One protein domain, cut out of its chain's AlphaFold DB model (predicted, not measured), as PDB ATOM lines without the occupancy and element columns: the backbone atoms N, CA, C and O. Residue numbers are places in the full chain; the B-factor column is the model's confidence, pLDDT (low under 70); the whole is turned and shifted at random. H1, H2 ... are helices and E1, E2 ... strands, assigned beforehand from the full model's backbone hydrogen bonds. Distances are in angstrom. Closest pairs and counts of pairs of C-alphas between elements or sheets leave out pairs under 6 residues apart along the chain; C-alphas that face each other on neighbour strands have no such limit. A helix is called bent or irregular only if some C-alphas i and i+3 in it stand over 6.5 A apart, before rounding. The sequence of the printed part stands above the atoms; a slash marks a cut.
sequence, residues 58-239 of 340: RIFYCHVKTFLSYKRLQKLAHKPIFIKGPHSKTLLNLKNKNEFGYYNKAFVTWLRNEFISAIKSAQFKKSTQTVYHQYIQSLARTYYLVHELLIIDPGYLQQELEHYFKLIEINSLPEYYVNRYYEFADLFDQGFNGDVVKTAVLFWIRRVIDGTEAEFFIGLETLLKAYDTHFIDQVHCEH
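What this domain is: This is residues 58 to 239 of the 340 residues of the protein "DUF1311 domain-containing protein" of Thiotrichaceae bacterium (UniProt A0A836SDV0). The core is a set of crossed helices, with H5 in the middle, crossed by H8 and by H9, and with H3 side by side with H9. H4 lies at one end of the longest axis and H6 and H7 lie at the other, while H10 turns off at the last residues of H9, and H1, H2, E1 and the long loop of residues 85 to 104 make a looser part along one side. The printed part has 182 residues, with ten named helices, H1 to H10 along the chain, and one named strand, E1, which comes after H2 and before H3; the class is mostly helix. It is compact, with a radius of gyration of the C-alphas of 16.8 A and spans of 52 by 42 by 24 A.

Where its parts are: H1, residues 58 to 64, begins at C-alpha 58 at (122.507, 171.298, 91.733), and H2 takes residues 70 to 77. The strand E1, residues 82 to 84, pairs with no named strand. H3, residues 105 to 119, is 21.3 A long from first to last C-alpha. H4, residues 122 to 135, is 19.4 A long and irregular, with C-alphas 127 and 130 7.5 A apart. H5, residues 137 to 152, is 22.6 A long and begins at C-alpha 137 at (110.792, 179.546, 86.048). H6, residues 154 to 169, is 22.2 A long. H7, residues 177 to 181, is neither bent nor irregular, but only just: C-alphas 177 and 180 are 6.2 A apart. H8, residues 194 to 209, is 23.0 A long, and H9, residues 213 to 227, is 21.2 A long. H10, residues 229 to 238, ends at C-alpha 238 at (102.370, 191.106, 97.750).

How they stand to each other: H9 is the hub and touches H3, H4, H5 and H10. H3 and H9 touch at a shallow tilt of 6 degrees, the same way, and their closest C-alphas, those of Arg 112 and Gly 219, are 5.2 A apart. H5 touches H9 with residues 140 to 147 alone, at a steep tilt of 45 degrees, opposite ways; the closest C-alphas are those of Ala 140 and Leu 220, 6.8 A apart. H9 touches H4 with residues 226 to 227 alone, about perpendicular at 73 degrees, the closest C-alphas being those of Gln 129 and Tyr 227 at 6.7 A. H9 and H10 touch only at the corner, and only just, with 3 pairs of C-alphas within 8 A; the closest are those of Leu 224 and Ile 232, 7.2 A apart. H5 and H8 touch at a steep tilt of 52 degrees, the same way, with the closest C-alphas, those of Tyr 143 and Ala 200, at 5.5 A. H6 touches H8 with residues 157 to 161 alone, about perpendicular at 82 degrees, the closest C-alphas being those of Leu 161 and Ile 205 at 6.4 A. H7 touches H8, with C-alphas of Tyr 181 and Lys 198 closest at 4.4 A. H2 and H3 only just touch, with 3 pairs of C-alphas within 8 A, the closest those of Ala 77 and Phe 107 at 6.7 A. H1 touches no helix. E1 and H3 are near each other, and residues 82 to 84 of E1 are paired antiparallel with residues 102 to 103. In H1, H2, H3, H5, H6, H9 and H10 every O i to N i+4 pair is within hydrogen-bond range; in H4 it is 8 of 10, in H8 11 of 12, and in H7 0 of 1, beside 2 of 2 O i to N i+3 pairs.

The domain as a whole: The two C-alphas farthest apart, those of Gln 123 and Ile 170, are 52.0 A apart. The printed part has no cut. The links from E1 to H3, 20 residues, and from H7 to H8, 12 residues, are long. The mean pLDDT of the printed part is 93.6, and no printed residue is under 70.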
ATOM      1  N   ARG A  58     121.623 172.449  91.963       92.62
ATOM      2  CA  ARG A  58     122.507 171.298  91.733       92.62
ATOM      3  C   ARG A  58     121.926 170.338  90.693       92.62
ATOM      4  O   ARG A  58     122.661 169.953  89.790       92.62
ATOM      5  N   ILE A  59     120.644 169.987  90.800       95.19
ATOM      6  CA  ILE A  59     119.957 169.112  89.838       95.19
ATOM      7  C   ILE A  59     119.857 169.808  88.484       95.19
ATOM      8  O   ILE A  59     120.257 169.233  87.474       95.19
ATOM      9  N   PHE A  60     119.473 171.087  88.469       96.06
ATOM     10  CA  PHE A  60     119.473 171.893  87.248       96.06
ATOM     11  C   PHE A  60     120.839 171.868  86.540       96.06
ATOM     12  O   PHE A  60     120.940 171.586  85.344       96.06
ATOM     13  N   TYR A  61     121.929 172.075  87.286       94.81
ATOM     14  CA  TYR A  61     123.274 172.006  86.721       94.81
ATOM     15  C   TYR A  61     123.642 170.602  86.215       94.81
ATOM     16  O   TYR A  61     124.346 170.475  85.212       94.81
ATOM     17  N   CYS A  62     123.152 169.540  86.855       95.25
ATOM     18  CA  CYS A  62     123.362 168.168  86.398       95.25
ATOM     19  C   CYS A  62     122.766 167.891  85.013       95.25
ATOM     20  O   CYS A  62     123.347 167.099  84.272       95.25
ATOM     21  N   HIS A  63     121.708 168.603  84.628       96.56
ATOM     22  CA  HIS A  63     121.150 168.590  83.274       96.56
ATOM     23  C   HIS A  63     121.918 169.504  82.317       96.56
ATOM     24  O   HIS A  63     122.291 169.094  81.219       96.56
ATOM     25  N   VAL A  64     122.268 170.721  82.745       95.25
ATOM     26  CA  VAL A  64     123.092 171.641  81.934       95.25
ATOM     27  C   VAL A  64     124.426 171.000  81.524       95.25
ATOM     28  O   VAL A  64     124.909 171.227  80.409       95.25
ATOM     29  N   LYS A  65     125.000 170.141  82.379       93.94
ATOM     30  CA  LYS A  65     126.227 169.377  82.100       93.94
ATOM     31  C   LYS A  65     126.160 168.532  80.824       93.94
ATOM     32  O   LYS A  65     127.234 168.261  80.286       93.94
ATOM     33  N   THR A  66     124.976 168.147  80.331       94.94
ATOM     34  CA  THR A  66     124.819 167.442  79.043       94.94
ATOM     35  C   THR A  66     125.477 168.221  77.901       94.94
ATOM     36  O   THR A  66     126.120 167.629  77.039       94.94
ATOM     37  N   PHE A  67     125.390 169.554  77.926       94.00
ATOM     38  CA  PHE A  67     125.942 170.416  76.875       94.00
ATOM     39  C   PHE A  67     127.129 171.257  77.356       94.00
ATOM     40  O   PHE A  67     128.079 171.492  76.606       94.00
ATOM     41  N   LEU A  68     127.110 171.685  78.620       92.62
ATOM     42  CA  LEU A  68     128.078 172.621  79.181       92.62
ATOM     43  C   LEU A  68     128.659 172.092  80.497       92.62
ATOM     44  O   LEU A  68     128.237 172.449  81.594       92.62
ATOM     45  N   SER A  69     129.666 171.223  80.386       92.56
ATOM     46  CA  SER A  69     130.385 170.691  81.550       92.56
ATOM     47  C   SER A  69     131.206 171.760  82.284       92.56
ATOM     48  O   SER A  69     131.654 172.739  81.684       92.56
ATOM     49  N   TYR A  70     131.524 171.510  83.560       92.62
ATOM     50  CA  TYR A  70     132.376 172.387  84.383       92.62
ATOM     51  C   TYR A  70     133.705 172.730  83.695       92.62
ATOM     52  O   TYR A  70     134.103 173.887  83.619       92.62
ATOM     53  N   LYS A  71     134.370 171.717  83.121       91.88
ATOM     54  CA  LYS A  71     135.640 171.880  82.402       91.88
ATOM     55  C   LYS A  71     135.481 172.741  81.146       91.88
ATOM     56  O   LYS A  71     136.390 173.504  80.825       91.88
ATOM     57  N   ARG A  72     134.359 172.616  80.423       91.88
ATOM     58  CA  ARG A  72     134.057 173.444  79.242       91.88
ATOM     59  C   ARG A  72     133.784 174.887  79.660       91.88
ATOM     60  O   ARG A  72     134.416 175.786  79.119       91.88
ATOM     61  N   LEU A  73     132.948 175.096  80.676       91.81
ATOM     62  CA  LEU A  73     132.654 176.419  81.232       91.81
ATOM     63  C   LEU A  73     133.922 177.125  81.736       91.81
ATOM     64  O   LEU A  73     134.160 178.282  81.400       91.81
ATOM     65  N   GLN A  74     134.788 176.408  82.456       92.06
ATOM     66  CA  GLN A  74     136.063 176.933  82.944       92.06
ATOM     67  C   GLN A  74     136.996 177.375  81.804       92.06
ATOM     68  O   GLN A  74     137.719 178.361  81.954       92.06
ATOM     69  N   LYS A  75     136.990 176.658  80.671       91.62
ATOM     70  CA  LYS A  75     137.757 177.039  79.476       91.62
ATOM     71  C   LYS A  75     137.180 178.284  78.804       91.62
ATOM     72  O   LYS A  75     137.949 179.188  78.505       91.62
ATOM     73  N   LEU A  76     135.860 178.336  78.611       91.38
ATOM     74  CA  LEU A  76     135.173 179.467  77.970       91.38
ATOM     75  C   LEU A  76     135.333 180.769  78.759       91.38
ATOM     76  O   LEU A  76     135.489 181.834  78.175       91.38
ATOM     77  N   ALA A  77     135.331 180.689  80.089       91.06
ATOM     78  CA  ALA A  77     135.439 181.874  80.926       91.06
ATOM     79  C   ALA A  77     136.812 182.558  80.861       91.06
ATOM     80  O   ALA A  77     136.907 183.745  81.176       91.06
ATOM     81  N   HIS A  78     137.880 181.825  80.520       89.69
ATOM     82  CA  HIS A  78     139.275 182.289  80.589       89.69
ATOM     83  C   HIS A  78     139.694 182.879  81.955       89.69
ATOM     84  O   HIS A  78     140.681 183.603  82.054       89.69
ATOM     85  N   LYS A  79     138.962 182.563  83.029       92.88
ATOM     86  CA  LYS A  79     139.235 182.986  84.411       92.88
ATOM     87  C   LYS A  79     138.716 181.941  85.398       92.88
ATOM     88  O   LYS A  79     137.724 181.287  85.073       92.88
ATOM     89  N   PRO A  80     139.353 181.751  86.568       95.38
ATOM     90  CA  PRO A  80     138.912 180.761  87.552       95.38
ATOM     91  C   PRO A  80     137.446 180.974  87.929       95.38
ATOM     92  O   PRO A  80     137.065 182.115  88.177       95.38
ATOM     93  N   ILE A  81     136.646 179.904  87.971       96.44
ATOM     94  CA  ILE A  81     135.250 179.971  88.441       96.44
ATOM     95  C   ILE A  81     135.217 180.288  89.942       96.44
ATOM     96  O   ILE A  81     134.431 181.125  90.382       96.44
ATOM     97  N   PHE A  82     136.122 179.671  90.705       97.44
ATOM     98  CA  PHE A  82     136.286 179.873  92.142       97.44
ATOM     99  C   PHE A  82     137.694 180.382  92.461       97.44
ATOM    100  O   PHE A  82     138.662 179.954  91.828       97.44
ATOM    101  N   ILE A  83     137.801 181.279  93.442       96.75
ATOM    102  CA  ILE A  83     139.083 181.801  93.958       96.75
ATOM    103  C   ILE A  83     139.554 181.077  95.223       96.75
ATOM    104  O   ILE A  83     140.748 181.060  95.508       96.75
ATOM    105  N   LYS A  84     138.628 180.472  95.973       96.12
ATOM    106  CA  LYS A  84     138.884 179.738  97.218       96.12
ATOM    107  C   LYS A  84     137.853 178.620  97.380       96.12
ATOM    108  O   LYS A  84     136.769 178.676  96.795       96.12
ATOM    109  N   GLY A  85     138.190 177.623  98.191       95.06
ATOM    110  CA  GLY A  85     137.310 176.525  98.568       95.06
ATOM    111  C   GLY A  85     137.748 175.193  97.962       95.06
ATOM    112  O   GLY A  85     138.834 175.088  97.391       95.06
ATOM    113  N   PRO A  86     136.887 174.170  98.029       95.88
ATOM    114  CA  PRO A  86     137.313 172.788  97.845       95.88
ATOM    115  C   PRO A  86     137.352 172.358  96.369       95.88
ATOM    116  O   PRO A  86     137.599 171.191  96.060       95.88
ATOM    117  N   HIS A  87     137.033 173.260  95.440       94.81
ATOM    118  CA  HIS A  87     136.933 172.964  94.016       94.81
ATOM    119  C   HIS A  87     138.289 173.111  93.319       94.81
ATOM    120  O   HIS A  87     139.055 174.030  93.597       94.81
ATOM    121  N   SER A  88     138.568 172.233  92.358       89.25
ATOM    122  CA  SER A  88     139.740 172.364  91.493       89.25
ATOM    123  C   SER A  88     139.384 173.100  90.198       89.25
ATOM    124  O   SER A  88     138.220 173.390  89.907       89.25
ATOM    125  N   LYS A  89     140.390 173.347  89.349       83.75
ATOM    126  CA  LYS A  89     140.183 173.905  88.000       83.75
ATOM    127  C   LYS A  89     139.347 172.994  87.091       83.75
ATOM    128  O   LYS A  89     138.878 173.440  86.053       83.75
ATOM    129  N   THR A  90     139.190 171.712  87.410       86.81
ATOM    130  CA  THR A  90     138.521 170.751  86.516       86.81
ATOM    131  C   THR A  90     137.455 169.905  87.194       86.81
ATOM    132  O   THR A  90     136.723 169.215  86.486       86.81
ATOM    133  N   LEU A  91     137.328 169.967  88.522       89.62
ATOM    134  CA  LEU A  91     136.378 169.170  89.287       89.62
ATOM    135  C   LEU A  91     135.726 169.980  90.416       89.62
ATOM    136  O   LEU A  91     136.402 170.682  91.168       89.62
ATOM    137  N   LEU A  92     134.414 169.807  90.570       92.25
ATOM    138  CA  LEU A  92     133.662 170.291  91.722       92.25
ATOM    139  C   LEU A  92     133.738 169.270  92.862       92.25
ATOM    140  O   LEU A  92     133.278 168.141  92.718       92.25
ATOM    141  N   ASN A  93     134.263 169.678  94.014       92.75
ATOM    142  CA  ASN A  93     134.075 168.952  95.269       92.75
ATOM    143  C   ASN A  93     132.762 169.375  95.945       92.75
ATOM    144  O   ASN A  93     132.701 170.422  96.581       92.75
ATOM    145  N   LEU A  94     131.720 168.556  95.794       89.06
ATOM    146  CA  LEU A  94     130.385 168.798  96.359       89.06
ATOM    147  C   LEU A  94     130.134 168.019  97.663       89.06
ATOM    148  O   LEU A  94     129.005 167.986  98.141       89.06
ATOM    149  N   LYS A  95     131.163 167.343  98.197       87.94
ATOM    150  CA  LYS A  95     131.079 166.505  99.406       87.94
ATOM    151  C   LYS A  95     131.772 167.131 100.617       87.94
ATOM    152  O   LYS A  95     131.633 166.610 101.719       87.94
ATOM    153  N   ASN A  96     132.529 168.215 100.427       89.69
ATOM    154  CA  ASN A  96     133.137 168.929 101.544       89.69
ATOM    155  C   ASN A  96     132.035 169.584 102.397       89.69
ATOM    156  O   ASN A  96     131.198 170.315 101.867       89.69
ATOM    157  N   LYS A  97     132.024 169.272 103.698       84.19
ATOM    158  CA  LYS A  97     131.026 169.766 104.657       84.19
ATOM    159  C   LYS A  97     131.404 171.132 105.239       84.19
ATOM    160  O   LYS A  97     130.521 171.946 105.475       84.19
ATOM    161  N   ASN A  98     132.698 171.395 105.420       86.25
ATOM    162  CA  ASN A  98     133.196 172.557 106.163       86.25
ATOM    163  C   ASN A  98     133.787 173.647 105.258       86.25
ATOM    164  O   ASN A  98     134.050 174.751 105.710       86.25
ATOM    165  N   GLU A  99     133.952 173.380 103.966       92.12
ATOM    166  CA  GLU A  99     134.331 174.389 102.982       92.12
ATOM    167  C   GLU A  99     133.305 174.477 101.857       92.12
ATOM    168  O   GLU A  99     132.721 173.482 101.427       92.12
ATOM    169  N   PHE A 100     133.154 175.677 101.305       94.00
ATOM    170  CA  PHE A 100     132.363 175.928 100.107       94.00
ATOM    171  C   PHE A 100     133.172 176.747  99.098       94.00
ATOM    172  O   PHE A 100     134.186 177.360  99.435       94.00
ATOM    173  N   GLY A 101     132.749 176.719  97.833       95.69
ATOM    174  CA  GLY A 101     133.383 177.486  96.766       95.69
ATOM    175  C   GLY A 101     133.076 178.977  96.870       95.69
ATOM    176  O   GLY A 101     131.908 179.364  96.830       95.69
ATOM    177  N   TYR A 102     134.128 179.789  96.932       97.50
ATOM    178  CA  TYR A 102     134.070 181.246  96.842       97.50
ATOM    179  C   TYR A 102     134.172 181.620  95.373       97.50
ATOM    180  O   TYR A 102     135.217 181.386  94.747       97.50
ATOM    181  N   TYR A 103     133.091 182.138  94.796       97.94
ATOM    182  CA  TYR A 103     133.101 182.494  93.383       97.94
ATOM    183  C   TYR A 103     134.089 183.621  93.107       97.94
ATOM    184  O   TYR A 103     134.303 184.533  93.901       97.94
ATOM    185  N   ASN A 104     134.689 183.572  91.926       97.75
ATOM    186  CA  ASN A 104     135.400 184.714  91.389       97.75
ATOM    187  C   ASN A 104     134.382 185.751  90.902       97.75
ATOM    188  O   ASN A 104     133.679 185.500  89.923       97.75
ATOM    189  N   LYS A 105     134.333 186.938  91.513       97.44
ATOM    190  CA  LYS A 105     133.422 188.013  91.086       97.44
ATOM    191  C   LYS A 105     133.534 188.322  89.587       97.44
ATOM    192  O   LYS A 105     132.521 188.406  88.901       97.44
ATOM    193  N   ALA A 106     134.753 188.362  89.039       97.00
ATOM    194  CA  ALA A 106     134.964 188.589  87.609       97.00
ATOM    195  C   ALA A 106     134.367 187.470  86.738       97.00
ATOM    196  O   ALA A 106     133.934 187.724  85.612       97.00
ATOM    197  N   PHE A 107     134.344 186.226  87.234       96.88
ATOM    198  CA  PHE A 107     133.660 185.123  86.559       96.88
ATOM    199  C   PHE A 107     132.147 185.345  86.543       96.88
ATOM    200  O   PHE A 107     131.547 185.226  85.476       96.88
ATOM    201  N   VAL A 108     131.553 185.711  87.679       96.94
ATOM    202  CA  VAL A 108     130.102 185.940  87.797       96.94
ATOM    203  C   VAL A 108     129.658 187.097  86.901       96.94
ATOM    204  O   VAL A 108     128.733 186.938  86.106       96.94
ATOM    205  N   THR A 109     130.383 188.218  86.924       95.19
ATOM    206  CA  THR A 109     130.138 189.366  86.039       95.19
ATOM    207  C   THR A 109     130.204 188.977  84.560       95.19
ATOM    208  O   THR A 109     129.357 189.379  83.764       95.19
ATOM    209  N   TRP A 110     131.191 188.168  84.167       95.50
ATOM    210  CA  TRP A 110     131.285 187.673  82.794       95.50
ATOM    211  C   TRP A 110     130.120 186.753  82.428       95.50
ATOM    212  O   TRP A 110     129.525 186.939  81.370       95.50
ATOM    213  N   LEU A 111     129.764 185.809  83.304       93.62
ATOM    214  CA  LEU A 111     128.652 184.887  83.077       93.62
ATOM    215  C   LEU A 111     127.345 185.657  82.860       93.62
ATOM    216  O   LEU A 111     126.617 185.378  81.907       93.62
ATOM    217  N   ARG A 112     127.094 186.674  83.692       92.38
ATOM    218  CA  ARG A 112     125.967 187.596  83.536       92.38
ATOM    219  C   ARG A 112     125.980 188.275  82.166       92.38
ATOM    220  O   ARG A 112     124.966 188.276  81.478       92.38
ATOM    221  N   ASN A 113     127.109 188.844  81.753       91.06
ATOM    222  CA  ASN A 113     127.201 189.582  80.488       91.06
ATOM    223  C   ASN A 113     126.989 188.675  79.261       91.06
ATOM    224  O   ASN A 113     126.322 189.080  78.303       91.06
ATOM    225  N   GLU A 114     127.511 187.446  79.291       91.38
ATOM    226  CA  GLU A 114     127.264 186.445  78.245       91.38
ATOM    227  C   GLU A 114     125.789 186.037  78.201       91.38
ATOM    228  O   GLU A 114     125.198 185.936  77.123       91.38
ATOM    229  N   PHE A 115     125.164 185.865  79.367       88.19
ATOM    230  CA  PHE A 115     123.739 185.578  79.461       88.19
ATOM    231  C   PHE A 115     122.888 186.723  78.890       88.19
ATOM    232  O   PHE A 115     122.073 186.485  77.998       88.19
ATOM    233  N   ILE A 116     123.129 187.972  79.304       87.06
ATOM    234  CA  ILE A 116     122.449 189.171  78.774       87.06
ATOM    235  C   ILE A 116     122.578 189.240  77.249       87.06
ATOM    236  O   ILE A 116     121.600 189.481  76.536       87.06
ATOM    237  N   SER A 117     123.779 188.977  76.733       89.00
ATOM    238  CA  SER A 117     124.042 188.945  75.293       89.00
ATOM    239  C   SER A 117     123.246 187.842  74.587       89.00
ATOM    240  O   SER A 117     122.754 188.045  73.470       89.00
ATOM    241  N   ALA A 118     123.051 186.693  75.240       87.88
ATOM    242  CA  ALA A 118     122.247 185.596  74.719       87.88
ATOM    243  C   ALA A 118     120.759 185.953  74.602       87.88
ATOM    244  O   ALA A 118     120.151 185.689  73.558       87.88
ATOM    245  N   ILE A 119     120.197 186.607  75.618       87.19
ATOM    246  CA  ILE A 119     118.757 186.889  75.717       87.19
ATOM    247  C   ILE A 119     118.337 188.259  75.157       87.19
ATOM    248  O   ILE A 119     117.161 188.617  75.198       87.19
ATOM    249  N   LYS A 120     119.265 189.020  74.562       86.62
ATOM    250  CA  LYS A 120     118.990 190.352  73.988       86.62
ATOM    251  C   LYS A 120     117.942 190.343  72.864       86.62
ATOM    252  O   LYS A 120     117.223 191.319  72.672       86.62
ATOM    253  N   SER A 121     117.854 189.259  72.092       89.44
ATOM    254  CA  SER A 121     116.943 189.169  70.942       89.44
ATOM    255  C   SER A 121     115.512 188.836  71.370       89.44
ATOM    256  O   SER A 121     115.266 187.786  71.959       89.44
ATOM    257  N   ALA A 122     114.544 189.676  70.987       89.00
ATOM    258  CA  ALA A 122     113.119 189.414  71.215       89.00
ATOM    259  C   ALA A 122     112.655 188.089  70.580       89.00
ATOM    260  O   ALA A 122     111.905 187.334  71.199       89.00
ATOM    261  N   GLN A 123     113.157 187.768  69.382       91.31
ATOM    262  CA  GLN A 123     112.866 186.496  68.717       91.31
ATOM    263  C   GLN A 123     113.429 185.310  69.503       91.31
ATOM    264  O   GLN A 123     112.759 184.286  69.628       91.31
ATOM    265  N   PHE A 124     114.645 185.446  70.045       92.06
ATOM    266  CA  PHE A 124     115.241 184.404  70.877       92.06
ATOM    267  C   PHE A 124     114.392 184.166  72.127       92.06
ATOM    268  O   PHE A 124     113.945 183.038  72.325       92.06
ATOM    269  N   LYS A 125     114.070 185.228  72.880       93.12
ATOM    270  CA  LYS A 125     113.214 185.147  74.073       93.12
ATOM    271  C   LYS A 125     111.898 184.438  73.776       93.12
ATOM    272  O   LYS A 125     111.616 183.416  74.395       93.12
ATOM    273  N   LYS A 126     111.179 184.878  72.735       90.94
ATOM    274  CA  LYS A 126     109.928 184.247  72.285       90.94
ATOM    275  C   LYS A 126     110.104 182.760  71.969       90.94
ATOM    276  O   LYS A 126     109.276 181.958  72.382       90.94
ATOM    277  N   SER A 127     111.178 182.382  71.269       94.00
ATOM    278  CA  SER A 127     111.444 180.975  70.924       94.00
ATOM    279  C   SER A 127     111.788 180.092  72.128       94.00
ATOM    280  O   SER A 127     111.593 178.887  72.070       94.00
ATOM    281  N   THR A 128     112.280 180.684  73.216       95.06
ATOM    282  CA  THR A 128     112.687 179.970  74.439       95.06
ATOM    283  C   THR A 128     111.701 180.123  75.597       95.06
ATOM    284  O   THR A 128     111.953 179.581  76.665       95.06
ATOM    285  N   GLN A 129     110.586 180.839  75.419       94.62
ATOM    286  CA  GLN A 129     109.635 181.119  76.503       94.62
ATOM    287  C   GLN A 129     109.074 179.830  77.120       94.62
ATOM    288  O   GLN A 129     109.010 179.712  78.339       94.62
ATOM    289  N   THR A 130     108.717 178.846  76.289       94.81
ATOM    290  CA  THR A 130     108.216 177.547  76.765       94.81
ATOM    291  C   THR A 130     109.272 176.795  77.567       94.81
ATOM    292  O   THR A 130     108.966 176.267  78.630       94.81
ATOM    293  N   VAL A 131     110.525 176.800  77.099       95.19
ATOM    294  CA  VAL A 131     111.636 176.160  77.814       95.19
ATOM    295  C   VAL A 131     111.887 176.860  79.154       95.19
ATOM    296  O   VAL A 131     112.067 176.198  80.170       95.19
ATOM    297  N   TYR A 132     111.839 178.194  79.187       96.25
ATOM    298  CA  TYR A 132     111.939 178.948  80.435       96.25
ATOM    299  C   TYR A 132     110.830 178.558  81.422       96.25
ATOM    300  O   TYR A 132     111.139 178.178  82.550       96.25
ATOM    301  N   HIS A 133     109.562 178.594  80.997       95.19
ATOM    302  CA  HIS A 133     108.430 178.247  81.862       95.19
ATOM    303  C   HIS A 133     108.546 176.830  82.422       95.19
ATOM    304  O   HIS A 133     108.307 176.623  83.604       95.19
ATOM    305  N   GLN A 134     108.935 175.864  81.591       94.88
ATOM    306  CA  GLN A 134     108.948 174.463  81.992       94.88
ATOM    307  C   GLN A 134     110.168 174.075  82.837       94.88
ATOM    308  O   GLN A 134     110.050 173.197  83.680       94.88
ATOM    309  N   TYR A 135     111.336 174.686  82.610       96.31
ATOM    310  CA  TYR A 135     112.598 174.178  83.169       96.31
ATOM    311  C   TYR A 135     113.372 175.175  84.038       96.31
ATOM    312  O   TYR A 135     114.356 174.786  84.663       96.31
ATOM    313  N   ILE A 136     112.998 176.458  84.046       97.00
ATOM    314  CA  ILE A 136     113.774 177.523  84.709       97.00
ATOM    315  C   ILE A 136     112.916 178.334  85.684       97.00
ATOM    316  O   ILE A 136     113.406 178.717  86.743       97.00
ATOM    317  N   GLN A 137     111.653 178.597  85.344       96.50
ATOM    318  CA  GLN A 137     110.792 179.546  86.048       96.50
ATOM    319  C   GLN A 137     110.689 179.281  87.554       96.50
ATOM    320  O   GLN A 137     110.992 180.176  88.336       96.50
ATOM    321  N   SER A 138     110.303 178.067  87.960       96.25
ATOM    322  CA  SER A 138     110.133 177.698  89.376       96.25
ATOM    323  C   SER A 138     111.401 177.991  90.196       96.25
ATOM    324  O   SER A 138     111.369 178.672  91.226       96.25
ATOM    325  N   LEU A 139     112.556 177.586  89.662       97.62
ATOM    326  CA  LEU A 139     113.857 177.786  90.291       97.62
ATOM    327  C   LEU A 139     114.256 179.268  90.358       97.62
ATOM    328  O   LEU A 139     114.705 179.734  91.404       97.62
ATOM    329  N   ALA A 140     114.068 180.016  89.267       98.00
ATOM    330  CA  ALA A 140     114.386 181.442  89.205       98.00
ATOM    331  C   ALA A 140     113.528 182.260  90.183       98.00
ATOM    332  O   ALA A 140     114.065 183.071  90.936       98.00
ATOM    333  N   ARG A 141     112.217 181.999  90.218       97.62
ATOM    334  CA  ARG A 141     111.275 182.642  91.142       97.62
ATOM    335  C   ARG A 141     111.635 182.373  92.600       97.62
ATOM    336  O   ARG A 141     111.714 183.310  93.385       97.62
ATOM    337  N   THR A 142     111.935 181.114  92.937       98.12
ATOM    338  CA  THR A 142     112.338 180.730  94.301       98.12
ATOM    339  C   THR A 142     113.607 181.460  94.732       98.12
ATOM    340  O   THR A 142     113.659 182.026  95.818       98.12
ATOM    341  N   TYR A 143     114.641 181.481  93.885       98.50
ATOM    342  CA  TYR A 143     115.902 182.142  94.232       98.50
ATOM    343  C   TYR A 143     115.751 183.660  94.349       98.50
ATOM    344  O   TYR A 143     116.441 184.250  95.172       98.50
ATOM    345  N   TYR A 144     114.867 184.280  93.566       98.00
ATOM    346  CA  TYR A 144     114.611 185.718  93.640       98.00
ATOM    347  C   TYR A 144     113.916 186.083  94.946       98.00
ATOM    348  O   TYR A 144     114.419 186.910  95.695       98.00
ATOM    349  N   LEU A 145     112.813 185.401  95.256       96.69
ATOM    350  CA  LEU A 145     112.024 185.709  96.442       96.69
ATOM    351  C   LEU A 145     112.805 185.446  97.734       96.69
ATOM    352  O   LEU A 145     112.795 186.266  98.643       96.69
ATOM    353  N   VAL A 146     113.551 184.337  97.794       98.06
ATOM    354  CA  VAL A 146     114.410 184.042  98.949       98.06
ATOM    355  C   VAL A 146     115.488 185.107  99.138       98.06
ATOM    356  O   VAL A 146     115.822 185.425 100.273       98.06
ATOM    357  N   HIS A 147     116.056 185.641  98.055       97.75
ATOM    358  CA  HIS A 147     117.038 186.718  98.158       97.75
ATOM    359  C   HIS A 147     116.414 187.982  98.745       97.75
ATOM    360  O   HIS A 147     116.898 188.461  99.766       97.75
ATOM    361  N   GLU A 148     115.326 188.465  98.154       94.75
ATOM    362  CA  GLU A 148     114.680 189.708  98.581       94.75
ATOM    363  C   GLU A 148     114.249 189.627 100.056       94.75
ATOM    364  O   GLU A 148     114.553 190.521 100.848       94.75
ATOM    365  N   LEU A 149     113.654 188.499 100.466       95.06
ATOM    366  CA  LEU A 149     113.251 188.241 101.855       95.06
ATOM    367  C   LEU A 149     114.438 188.107 102.825       95.06
ATOM    368  O   LEU A 149     114.302 188.415 104.006       95.06
ATOM    369  N   LEU A 150     115.607 187.652 102.364       94.94
ATOM    370  CA  LEU A 150     116.819 187.636 103.190       94.94
ATOM    371  C   LEU A 150     117.417 189.032 103.363       94.94
ATOM    372  O   LEU A 150     117.919 189.348 104.436       94.94
ATOM    373  N   ILE A 151     117.429 189.838 102.302       91.50
ATOM    374  CA  ILE A 151     118.071 191.158 102.302       91.50
ATOM    375  C   ILE A 151     117.237 192.184 103.070       91.50
ATOM    376  O   ILE A 151     117.808 193.074 103.705       91.50
ATOM    377  N   ILE A 152     115.910 192.048 103.052       89.00
ATOM    378  CA  ILE A 152     115.015 192.973 103.750       89.00
ATOM    379  C   ILE A 152     115.062 192.849 105.275       89.00
ATOM    380  O   ILE A 152     114.783 193.824 105.971       89.00
ATOM    381  N   ASP A 153     115.478 191.691 105.795       91.44
ATOM    382  CA  ASP A 153     115.763 191.484 107.216       91.44
ATOM    383  C   ASP A 153     117.284 191.358 107.457       91.44
ATOM    384  O   ASP A 153     117.825 190.257 107.634       91.44
ATOM    385  N   PRO A 154     118.018 192.490 107.493       89.94
ATOM    386  CA  PRO A 154     119.460 192.474 107.715       89.94
ATOM    387  C   PRO A 154     119.836 191.930 109.100       89.94
ATOM    388  O   PRO A 154     120.953 191.442 109.280       89.94
ATOM    389  N   GLY A 155     118.924 191.995 110.078       94.56
ATOM    390  CA  GLY A 155     119.139 191.456 111.418       94.56
ATOM    391  C   GLY A 155     119.179 189.932 111.409       94.56
ATOM    392  O   GLY A 155     120.121 189.341 111.944       94.56
ATOM    393  N   TYR A 156     118.201 189.300 110.760       95.69
ATOM    394  CA  TYR A 156     118.189 187.856 110.532       95.69
ATOM    395  C   TYR A 156     119.396 187.408 109.700       95.69
ATOM    396  O   TYR A 156     120.112 186.484 110.097       95.69
ATOM    397  N   LEU A 157     119.681 188.088 108.584       94.81
ATOM    398  CA  LEU A 157     120.811 187.740 107.720       94.81
ATOM    399  C   LEU A 157     122.144 187.781 108.478       94.81
ATOM    400  O   LEU A 157     122.944 186.851 108.357       94.81
ATOM    401  N   GLN A 158     122.378 188.818 109.286       95.44
ATOM    402  CA  GLN A 158     123.599 188.938 110.081       95.44
ATOM    403  C   GLN A 158     123.744 187.784 111.084       95.44
ATOM    404  O   GLN A 158     124.818 187.187 111.180       95.44
ATOM    405  N   GLN A 159     122.665 187.414 111.782       97.31
ATOM    406  CA  GLN A 159     122.672 186.278 112.713       97.31
ATOM    407  C   GLN A 159     122.982 184.956 112.000       97.31
ATOM    408  O   GLN A 159     123.784 184.153 112.486       97.31
ATOM    409  N   GLU A 160     122.391 184.731 110.827       97.06
ATOM    410  CA  GLU A 160     122.629 183.518 110.046       97.06
ATOM    411  C   GLU A 160     124.052 183.447 109.486       97.06
ATOM    412  O   GLU A 160     124.655 182.369 109.484       97.06
ATOM    413  N   LEU A 161     124.622 184.583 109.072       96.25
ATOM    414  CA  LEU A 161     126.023 184.678 108.659       96.25
ATOM    415  C   LEU A 161     126.960 184.306 109.811       96.25
ATOM    416  O   LEU A 161     127.800 183.419 109.648       96.25
ATOM    417  N   GLU A 162     126.801 184.938 110.975       96.00
ATOM    418  CA  GLU A 162     127.627 184.680 112.161       96.00
ATOM    419  C   GLU A 162     127.540 183.221 112.609       96.00
ATOM    420  O   GLU A 162     128.561 182.571 112.859       96.00
ATOM    421  N   HIS A 163     126.325 182.674 112.660       96.00
ATOM    422  CA  HIS A 163     126.107 181.284 113.030       96.00
ATOM    423  C   HIS A 163     126.761 180.321 112.031       96.00
ATOM    424  O   HIS A 163     127.474 179.396 112.432       96.00
ATOM    425  N   TYR A 164     126.563 180.547 110.730       95.31
ATOM    426  CA  TYR A 164     127.130 179.700 109.686       95.31
ATOM    427  C   TYR A 164     128.663 179.734 109.681       95.31
ATOM    428  O   TYR A 164     129.302 178.678 109.608       95.31
ATOM    429  N   PHE A 165     129.262 180.922 109.815       92.06
ATOM    430  CA  PHE A 165     130.713 181.077 109.911       92.06
ATOM    431  C   PHE A 165     131.286 180.355 111.118       92.06
ATOM    432  O   PHE A 165     132.222 179.571 110.960       92.06
ATOM    433  N   LYS A 166     130.687 180.548 112.296       94.25
ATOM    434  CA  LYS A 166     131.132 179.889 113.524       94.25
ATOM    435  C   LYS A 166     131.186 178.372 113.354       94.25
ATOM    436  O   LYS A 166     132.181 177.758 113.722       94.25
ATOM    437  N   LEU A 167     130.143 177.768 112.775       94.56
ATOM    438  CA  LEU A 167     130.087 176.320 112.542       94.56
ATOM    439  C   LEU A 167     131.142 175.830 111.543       94.56
ATOM    440  O   LEU A 167     131.689 174.741 111.724       94.56
ATOM    441  N   ILE A 168     131.435 176.614 110.501       91.69
ATOM    442  CA  ILE A 168     132.521 176.316 109.559       91.69
ATOM    443  C   ILE A 168     133.880 176.368 110.260       91.69
ATOM    444  O   ILE A 168     134.667 175.433 110.121       91.69
ATOM    445  N   GLU A 169     134.153 177.432 111.016       90.06
ATOM    446  CA  GLU A 169     135.450 177.661 111.662       90.06
ATOM    447  C   GLU A 169     135.806 176.547 112.646       90.06
ATOM    448  O   GLU A 169     136.943 176.070 112.662       90.06
ATOM    449  N   ILE A 170     134.825 176.079 113.420       94.50
ATOM    450  CA  ILE A 170     135.022 174.990 114.384       94.50
ATOM    451  C   ILE A 170     134.784 173.594 113.783       94.50
ATOM    452  O   ILE A 170     134.800 172.606 114.514       94.50
ATOM    453  N   ASN A 171     134.583 173.489 112.463       93.00
ATOM    454  CA  ASN A 171     134.339 172.234 111.741       93.00
ATOM    455  C   ASN A 171     133.158 171.405 112.284       93.00
ATOM    456  O   ASN A 171     133.201 170.173 112.269       93.00
ATOM    457  N   SER A 172     132.095 172.064 112.749       94.50
ATOM    458  CA  SER A 172     130.944 171.417 113.391       94.50
ATOM    459  C   SER A 172     129.635 171.593 112.617       94.50
ATOM    460  O   SER A 172     128.561 171.548 113.220       94.50
ATOM    461  N   LEU A 173     129.692 171.832 111.302       93.62
ATOM    462  CA  LEU A 173     128.489 172.002 110.488       93.62
ATOM    463  C   LEU A 173     127.673 170.686 110.452       93.62
ATOM    464  O   LEU A 173     128.192 169.664 109.993       93.62
ATOM    465  N   PRO A 174     126.400 170.678 110.902       93.12
ATOM    466  CA  PRO A 174     125.572 169.473 110.905       93.12
ATOM    467  C   PRO A 174     125.322 168.893 109.504       93.12
ATOM    468  O   PRO A 174     125.169 169.628 108.529       93.12
ATOM    469  N   GLU A 175     125.177 167.566 109.415       86.19
ATOM    470  CA  GLU A 175     124.980 166.821 108.155       86.19
ATOM    471  C   GLU A 175     123.720 167.226 107.365       86.19
ATOM    472  O   GLU A 175     123.675 167.071 106.148       86.19
ATOM    473  N   TYR A 176     122.751 167.857 108.026       90.81
ATOM    474  CA  TYR A 176     121.538 168.392 107.409       90.81
ATOM    475  C   TYR A 176     121.302 169.857 107.769       90.81
ATOM    476  O   TYR A 176     120.156 170.287 107.861       90.81
ATOM    477  N   TYR A 177     122.376 170.634 107.963       93.56
ATOM    478  CA  TYR A 177     122.293 172.047 108.353       93.56
ATOM    479  C   TYR A 177     121.284 172.840 107.512       93.56
ATOM    480  O   TYR A 177     120.502 173.611 108.049       93.56
ATOM    481  N   VAL A 178     121.251 172.590 106.199       94.06
ATOM    482  CA  VAL A 178     120.351 173.274 105.266       94.06
ATOM    483  C   VAL A 178     118.863 173.082 105.598       94.06
ATOM    484  O   VAL A 178     118.080 173.979 105.327       94.06
ATOM    485  N   ASN A 179     118.452 171.968 106.219       96.25
ATOM    486  CA  ASN A 179     117.037 171.679 106.500       96.25
ATOM    487  C   ASN A 179     116.384 172.684 107.454       96.25
ATOM    488  O   ASN A 179     115.164 172.800 107.450       96.25
ATOM    489  N   ARG A 180     117.173 173.449 108.217       96.25
ATOM    490  CA  ARG A 180     116.648 174.520 109.074       96.25
ATOM    491  C   ARG A 180     115.922 175.624 108.299       96.25
ATOM    492  O   ARG A 180     115.164 176.372 108.893       96.25
ATOM    493  N   TYR A 181     116.179 175.727 106.995       97.94
ATOM    494  CA  TYR A 181     115.613 176.739 106.108       97.94
ATOM    495  C   TYR A 181     114.436 176.216 105.271       97.94
ATOM    496  O   TYR A 181     114.060 176.865 104.302       97.94
ATOM    497  N   TYR A 182     113.900 175.026 105.572       97.19
ATOM    498  CA  TYR A 182     112.790 174.445 104.805       97.19
ATOM    499  C   TYR A 182     111.543 175.341 104.830       97.19
ATOM    500  O   TYR A 182     110.992 175.636 103.775       97.19
ATOM    501  N   GLU A 183     111.192 175.845 106.014       95.81
ATOM    502  CA  GLU A 183     110.048 176.740 106.256       95.81
ATOM    503  C   GLU A 183     110.445 178.226 106.212       95.81
ATOM    504  O   GLU A 183     109.852 179.063 106.885       95.81
ATOM    505  N   PHE A 184     111.519 178.582 105.497       97.62
ATOM    506  CA  PHE A 184     111.974 179.971 105.468       97.62
ATOM    507  C   PHE A 184     110.868 180.896 104.935       97.62
ATOM    508  O   PHE A 184     110.394 180.703 103.815       97.62
ATOM    509  N   ALA A 185     110.505 181.894 105.750       93.75
ATOM    510  CA  ALA A 185     109.496 182.914 105.458       93.75
ATOM    511  C   ALA A 185     108.139 182.346 104.994       93.75
ATOM    512  O   ALA A 185     107.483 182.931 104.134       93.75
ATOM    513  N   ASP A 186     107.755 181.175 105.520       94.62
ATOM    514  CA  ASP A 186     106.502 180.475 105.203       94.62
ATOM    515  C   ASP A 186     106.298 180.245 103.691       94.62
ATOM    516  O   ASP A 186     105.178 180.104 103.197       94.62
ATOM    517  N   LEU A 187     107.389 180.212 102.913       94.38
ATOM    518  CA  LEU A 187     107.315 180.073 101.458       94.38
ATOM    519  C   LEU A 187     106.717 178.728 101.037       94.38
ATOM    520  O   LEU A 187     106.088 178.634  99.983       94.38
ATOM    521  N   PHE A 188     106.886 177.692 101.858       93.12
ATOM    522  CA  PHE A 188     106.260 176.395 101.625       93.12
ATOM    523  C   PHE A 188     104.729 176.491 101.648       93.12
ATOM    524  O   PHE A 188     104.072 176.020 100.717       93.12
ATOM    525  N   ASP A 189     104.166 177.198 102.631       91.44
ATOM    526  CA  ASP A 189     102.723 177.448 102.733       91.44
ATOM    527  C   ASP A 189     102.197 178.317 101.579       91.44
ATOM    528  O   ASP A 189     101.036 178.206 101.176       91.44
ATOM    529  N   GLN A 190     103.068 179.130 100.980       89.19
ATOM    530  CA  GLN A 190     102.790 179.921  99.776       89.19
ATOM    531  C   GLN A 190     102.938 179.115  98.469       89.19
ATOM    532  O   GLN A 190     102.778 179.657  97.374       89.19
ATOM    533  N   GLY A 191     103.216 177.811  98.560       91.06
ATOM    534  CA  GLY A 191     103.284 176.892  97.424       91.06
ATOM    535  C   GLY A 191     104.664 176.759  96.778       91.06
ATOM    536  O   GLY A 191     104.772 176.145  95.713       91.06
ATOM    537  N   PHE A 192     105.724 177.298  97.388       95.19
ATOM    538  CA  PHE A 192     107.094 177.062  96.930       95.19
ATOM    539  C   PHE A 192     107.616 175.709  97.420       95.19
ATOM    540  O   PHE A 192     107.258 175.204  98.480       95.19
ATOM    541  N   ASN A 193     108.528 175.114  96.655       95.75
ATOM    542  CA  ASN A 193     109.156 173.861  97.051       95.75
ATOM    543  C   ASN A 193     110.177 174.099  98.183       95.75
ATOM    544  O   ASN A 193     111.267 174.621  97.930       95.75
ATOM    545  N   GLY A 194     109.858 173.656  99.405       96.88
ATOM    546  CA  GLY A 194     110.721 173.788 100.590       96.88
ATOM    547  C   GLY A 194     112.126 173.191 100.415       96.88
ATOM    548  O   GLY A 194     113.110 173.723 100.938       96.88
ATOM    549  N   ASP A 195     112.278 172.140  99.597       95.94
ATOM    550  CA  ASP A 195     113.594 171.574  99.273       95.94
ATOM    551  C   ASP A 195     114.442 172.499  98.393       95.94
ATOM    552  O   ASP A 195     115.673 172.494  98.494       95.94
ATOM    553  N   VAL A 196     113.810 173.316  97.550       97.81
ATOM    554  CA  VAL A 196     114.497 174.335  96.750       97.81
ATOM    555  C   VAL A 196     114.777 175.562  97.610       97.81
ATOM    556  O   VAL A 196     115.927 176.012  97.633       97.81
ATOM    557  N   VAL A 197     113.781 176.035  98.369       98.50
ATOM    558  CA  VAL A 197     113.873 177.191  99.281       98.50
ATOM    559  C   VAL A 197     115.075 177.053 100.206       98.50
ATOM    560  O   VAL A 197     115.961 177.911 100.203       98.50
ATOM    561  N   LYS A 198     115.202 175.920 100.904       97.56
ATOM    562  CA  LYS A 198     116.304 175.723 101.853       97.56
ATOM    563  C   LYS A 198     117.686 175.827 101.207       97.56
ATOM    564  O   LYS A 198     118.634 176.349 101.796       97.56
ATOM    565  N   THR A 199     117.815 175.340  99.969       96.44
ATOM    566  CA  THR A 199     119.078 175.416  99.224       96.44
ATOM    567  C   THR A 199     119.350 176.818  98.697       96.44
ATOM    568  O   THR A 199     120.517 177.208  98.642       96.44
ATOM    569  N   ALA A 200     118.304 177.575  98.354       98.50
ATOM    570  CA  ALA A 200     118.403 178.968  97.943       98.50
ATOM    571  C   ALA A 200     118.882 179.854  99.103       98.50
ATOM    572  O   ALA A 200     119.802 180.645  98.907       98.50
ATOM    573  N   VAL A 201     118.362 179.653 100.322       98.44
ATOM    574  CA  VAL A 201     118.792 180.423 101.505       98.44
ATOM    575  C   VAL A 201     120.292 180.258 101.740       98.44
ATOM    576  O   VAL A 201     121.051 181.229 101.766       98.44
ATOM    577  N   LEU A 202     120.758 179.008 101.816       96.50
ATOM    578  CA  LEU A 202     122.176 178.722 102.029       96.50
ATOM    579  C   LEU A 202     123.052 179.172 100.849       96.50
ATOM    580  O   LEU A 202     124.221 179.518 101.041       96.50
ATOM    581  N   PHE A 203     122.520 179.158  99.622       97.56
ATOM    582  CA  PHE A 203     123.208 179.725  98.468       97.56
ATOM    583  C   PHE A 203     123.460 181.220  98.674       97.56
ATOM    584  O   PHE A 203     124.617 181.629  98.581       97.56
ATOM    585  N   TRP A 204     122.435 182.009  99.002       98.44
ATOM    586  CA  TRP A 204     122.566 183.459  99.166       98.44
ATOM    587  C   TRP A 204     123.456 183.850 100.337       98.44
ATOM    588  O   TRP A 204     124.349 184.673 100.142       98.44
ATOM    589  N   ILE A 205     123.342 183.175 101.486       97.44
ATOM    590  CA  ILE A 205     124.271 183.350 102.619       97.44
ATOM    591  C   ILE A 205     125.726 183.222 102.139       97.44
ATOM    592  O   ILE A 205     126.552 184.102 102.374       97.44
ATOM    593  N   ARG A 206     126.055 182.173 101.374       96.50
ATOM    594  CA  ARG A 206     127.416 181.972 100.837       96.50
ATOM    595  C   ARG A 206     127.832 183.025  99.809       96.50
ATOM    596  O   ARG A 206     129.028 183.280  99.675       96.50
ATOM    597  N   ARG A 207     126.882 183.612  99.076       97.81
ATOM    598  CA  ARG A 207     127.144 184.688  98.109       97.81
ATOM    599  C   ARG A 207     127.394 186.036  98.775       97.81
ATOM    600  O   ARG A 207     128.186 186.823  98.258       97.81
ATOM    601  N   VAL A 208     126.763 186.287  99.918       97.12
ATOM    602  CA  VAL A 208     127.080 187.451 100.754       97.12
ATOM    603  C   VAL A 208     128.505 187.308 101.289       97.12
ATOM    604  O   VAL A 208     129.312 188.223 101.147       97.12
ATOM    605  N   ILE A 209     128.861 186.117 101.784       95.81
ATOM    606  CA  ILE A 209     130.206 185.826 102.305       95.81
ATOM    607  C   ILE A 209     131.309 186.029 101.260       95.81
ATOM    608  O   ILE A 209     132.355 186.598 101.568       95.81
ATOM    609  N   ASP A 210     131.123 185.530 100.036       96.38
ATOM    610  CA  ASP A 210     132.139 185.649  98.983       96.38
ATOM    611  C   ASP A 210     132.046 186.955  98.170       96.38
ATOM    612  O   ASP A 210     132.833 187.158  97.242       96.38
ATOM    613  N   GLY A 211     131.124 187.859  98.528       96.44
ATOM    614  CA  GLY A 211     130.955 189.171  97.901       96.44
ATOM    615  C   GLY A 211     130.438 189.124  96.459       96.44
ATOM    616  O   GLY A 211     130.642 190.082  95.700       96.44
ATOM    617  N   THR A 212     129.813 188.015  96.050       98.00
ATOM    618  CA  THR A 212     129.262 187.838  94.694       98.00
ATOM    619  C   THR A 212     127.737 187.881  94.618       98.00
ATOM    620  O   THR A 212     127.203 187.808  93.512       98.00
ATOM    621  N   GLU A 213     127.049 188.050  95.751       97.06
ATOM    622  CA  GLU A 213     125.583 188.149  95.854       97.06
ATOM    623  C   GLU A 213     124.996 189.117  94.819       97.06
ATOM    624  O   GLU A 213     124.297 188.652  93.918       97.06
ATOM    625  N   ALA A 214     125.395 190.390  94.833       93.56
ATOM    626  CA  ALA A 214     124.825 191.388  93.930       93.56
ATOM    627  C   ALA A 214     125.008 191.035  92.443       93.56
ATOM    628  O   ALA A 214     124.119 191.252  91.624       93.56
ATOM    629  N   GLU A 215     126.146 190.447  92.055       95.38
ATOM    630  CA  GLU A 215     126.383 190.074  90.653       95.38
ATOM    631  C   GLU A 215     125.469 188.929  90.201       95.38
ATOM    632  O   GLU A 215     124.984 188.941  89.065       95.38
ATOM    633  N   PHE A 216     125.230 187.952  91.083       97.75
ATOM    634  CA  PHE A 216     124.277 186.875  90.832       97.75
ATOM    635  C   PHE A 216     122.845 187.399  90.805       97.75
ATOM    636  O   PHE A 216     122.105 187.044  89.885       97.75
ATOM    637  N   PHE A 217     122.472 188.252  91.760       97.12
ATOM    638  CA  PHE A 217     121.123 188.793  91.845       97.12
ATOM    639  C   PHE A 217     120.778 189.650  90.628       97.12
ATOM    640  O   PHE A 217     119.767 189.393  89.984       97.12
ATOM    641  N   ILE A 218     121.670 190.547  90.186       94.00
ATOM    642  CA  ILE A 218     121.469 191.315  88.942       94.00
ATOM    643  C   ILE A 218     121.265 190.373  87.742       94.00
ATOM    644  O   ILE A 218     120.437 190.635  86.869       94.00
ATOM    645  N   GLY A 219     122.016 189.268  87.666       94.81
ATOM    646  CA  GLY A 219     121.838 188.274  86.605       94.81
ATOM    647  C   GLY A 219     120.475 187.579  86.649       94.81
ATOM    648  O   GLY A 219     119.833 187.432  85.606       94.81
ATOM    649  N   LEU A 220     120.028 187.191  87.843       97.38
ATOM    650  CA  LEU A 220     118.726 186.573  88.080       97.38
ATOM    651  C   LEU A 220     117.570 187.537  87.795       97.38
ATOM    652  O   LEU A 220     116.646 187.192  87.061       97.38
ATOM    653  N   GLU A 221     117.651 188.760  88.304       94.75
ATOM    654  CA  GLU A 221     116.680 189.816  88.044       94.75
ATOM    655  C   GLU A 221     116.599 190.108  86.539       94.75
ATOM    656  O   GLU A 221     115.512 190.228  85.982       94.75
ATOM    657  N   THR A 222     117.733 190.126  85.829       93.69
ATOM    658  CA  THR A 222     117.735 190.319  84.370       93.69
ATOM    659  C   THR A 222     117.057 189.163  83.625       93.69
ATOM    660  O   THR A 222     116.356 189.398  82.638       93.69
ATOM    661  N   LEU A 223     117.240 187.916  84.077       95.50
ATOM    662  CA  LEU A 223     116.519 186.753  83.547       95.50
ATOM    663  C   LEU A 223     115.007 186.916  83.757       95.50
ATOM    664  O   LEU A 223     114.242 186.790  82.799       95.50
ATOM    665  N   LEU A 224     114.582 187.236  84.978       96.00
ATOM    666  CA  LEU A 224     113.172 187.413  85.314       96.00
ATOM    667  C   LEU A 224     112.559 188.599  84.564       96.00
ATOM    668  O   LEU A 224     111.554 188.426  83.891       96.00
ATOM    669  N   LYS A 225     113.208 189.764  84.510       92.12
ATOM    670  CA  LYS A 225     112.753 190.904  83.692       92.12
ATOM    671  C   LYS A 225     112.637 190.565  82.205       92.12
ATOM    672  O   LYS A 225     111.880 191.212  81.486       92.12
ATOM    673  N   ALA A 226     113.385 189.581  81.712       92.12
ATOM    674  CA  ALA A 226     113.332 189.183  80.313       92.12
ATOM    675  C   ALA A 226     112.196 188.207  79.982       92.12
ATOM    676  O   ALA A 226     111.699 188.262  78.852       92.12
ATOM    677  N   TYR A 227     111.816 187.335  80.918       94.50
ATOM    678  CA  TYR A 227     110.885 186.226  80.677       94.50
ATOM    679  C   TYR A 227     109.629 186.237  81.556       94.50
ATOM    680  O   TYR A 227     108.652 185.576  81.211       94.50
ATOM    681  N   ASP A 228     109.655 186.948  82.677       94.88
ATOM    682  CA  ASP A 228     108.739 186.791  83.807       94.88
ATOM    683  C   ASP A 228     108.615 188.075  84.643       94.88
ATOM    684  O   ASP A 228     108.537 188.041  85.867       94.88
ATOM    685  N   THR A 229     108.631 189.237  83.982       90.12
ATOM    686  CA  THR A 229     108.547 190.554  84.641       90.12
ATOM    687  C   THR A 229     107.344 190.640  85.570       90.12
ATOM    688  O   THR A 229     107.444 191.141  86.678       90.12
ATOM    689  N   HIS A 230     106.237 190.042  85.140       87.94
ATOM    690  CA  HIS A 230     105.007 189.973  85.904       87.94
ATOM    691  C   HIS A 230     105.187 189.366  87.301       87.94
ATOM    692  O   HIS A 230     104.515 189.783  88.235       87.94
ATOM    693  N   PHE A 231     106.046 188.355  87.450       91.19
ATOM    694  CA  PHE A 231     106.311 187.768  88.759       91.19
ATOM    695  C   PHE A 231     107.006 188.760  89.692       91.19
ATOM    696  O   PHE A 231     106.615 188.852  90.847       91.19
ATOM    697  N   ILE A 232     107.992 189.511  89.189       88.56
ATOM    698  CA  ILE A 232     108.662 190.557  89.975       88.56
ATOM    699  C   ILE A 232     107.636 191.591  90.428       88.56
ATOM    700  O   ILE A 232     107.551 191.890  91.616       88.56
ATOM    701  N   ASP A 233     106.832 192.085  89.484       84.44
ATOM    702  CA  ASP A 233     105.823 193.097  89.777       84.44
ATOM    703  C   ASP A 233     104.826 192.576  90.832       84.44
ATOM    704  O   ASP A 233     104.491 193.283  91.774       84.44
ATOM    705  N   GLN A 234     104.399 191.313  90.722       84.31
ATOM    706  CA  GLN A 234     103.485 190.684  91.677       84.31
ATOM    707  C   GLN A 234     104.105 190.540  93.073       84.31
ATOM    708  O   GLN A 234     103.470 190.934  94.047       84.31
ATOM    709  N   VAL A 235     105.337 190.035  93.181       85.75
ATOM    710  CA  VAL A 235     106.047 189.890  94.464       85.75
ATOM    711  C   VAL A 235     106.174 191.235  95.168       85.75
ATOM    712  O   VAL A 235     105.862 191.348  96.349       85.75
ATOM    713  N   HIS A 236     106.572 192.277  94.440       83.69
ATOM    714  CA  HIS A 236     106.693 193.616  95.008       83.69
ATOM    715  C   HIS A 236     105.355 194.198  95.489       83.69
ATOM    716  O   HIS A 236     105.336 195.065  96.358       83.69
ATOM    717  N   CYS A 237     104.236 193.716  94.949       82.19
ATOM    718  CA  CYS A 237     102.897 194.106  95.381       82.19
ATOM    719  C   CYS A 237     102.326 193.256  96.519       82.19
ATOM    720  O   CYS A 237     101.417 193.709  97.211       82.19
ATOM    721  N   GLU A 238     102.809 192.026  96.694       81.25
ATOM    722  CA  GLU A 238     102.370 191.106  97.750       81.25
ATOM    723  C   GLU A 238     103.134 191.306  99.063       81.25
ATOM    724  O   GLU A 238     102.606 190.983 100.125       81.25
ATOM    725  N   HIS A 239     104.335 191.880  98.991       75.81
ATOM    726  CA  HIS A 239     105.212 192.141 100.128       75.81
ATOM    727  C   HIS A 239     105.361 193.656 100.337       75.81
ATOM    728  O   HIS A 239     106.167 194.291  99.652       75.81
TER     729      HIS A 239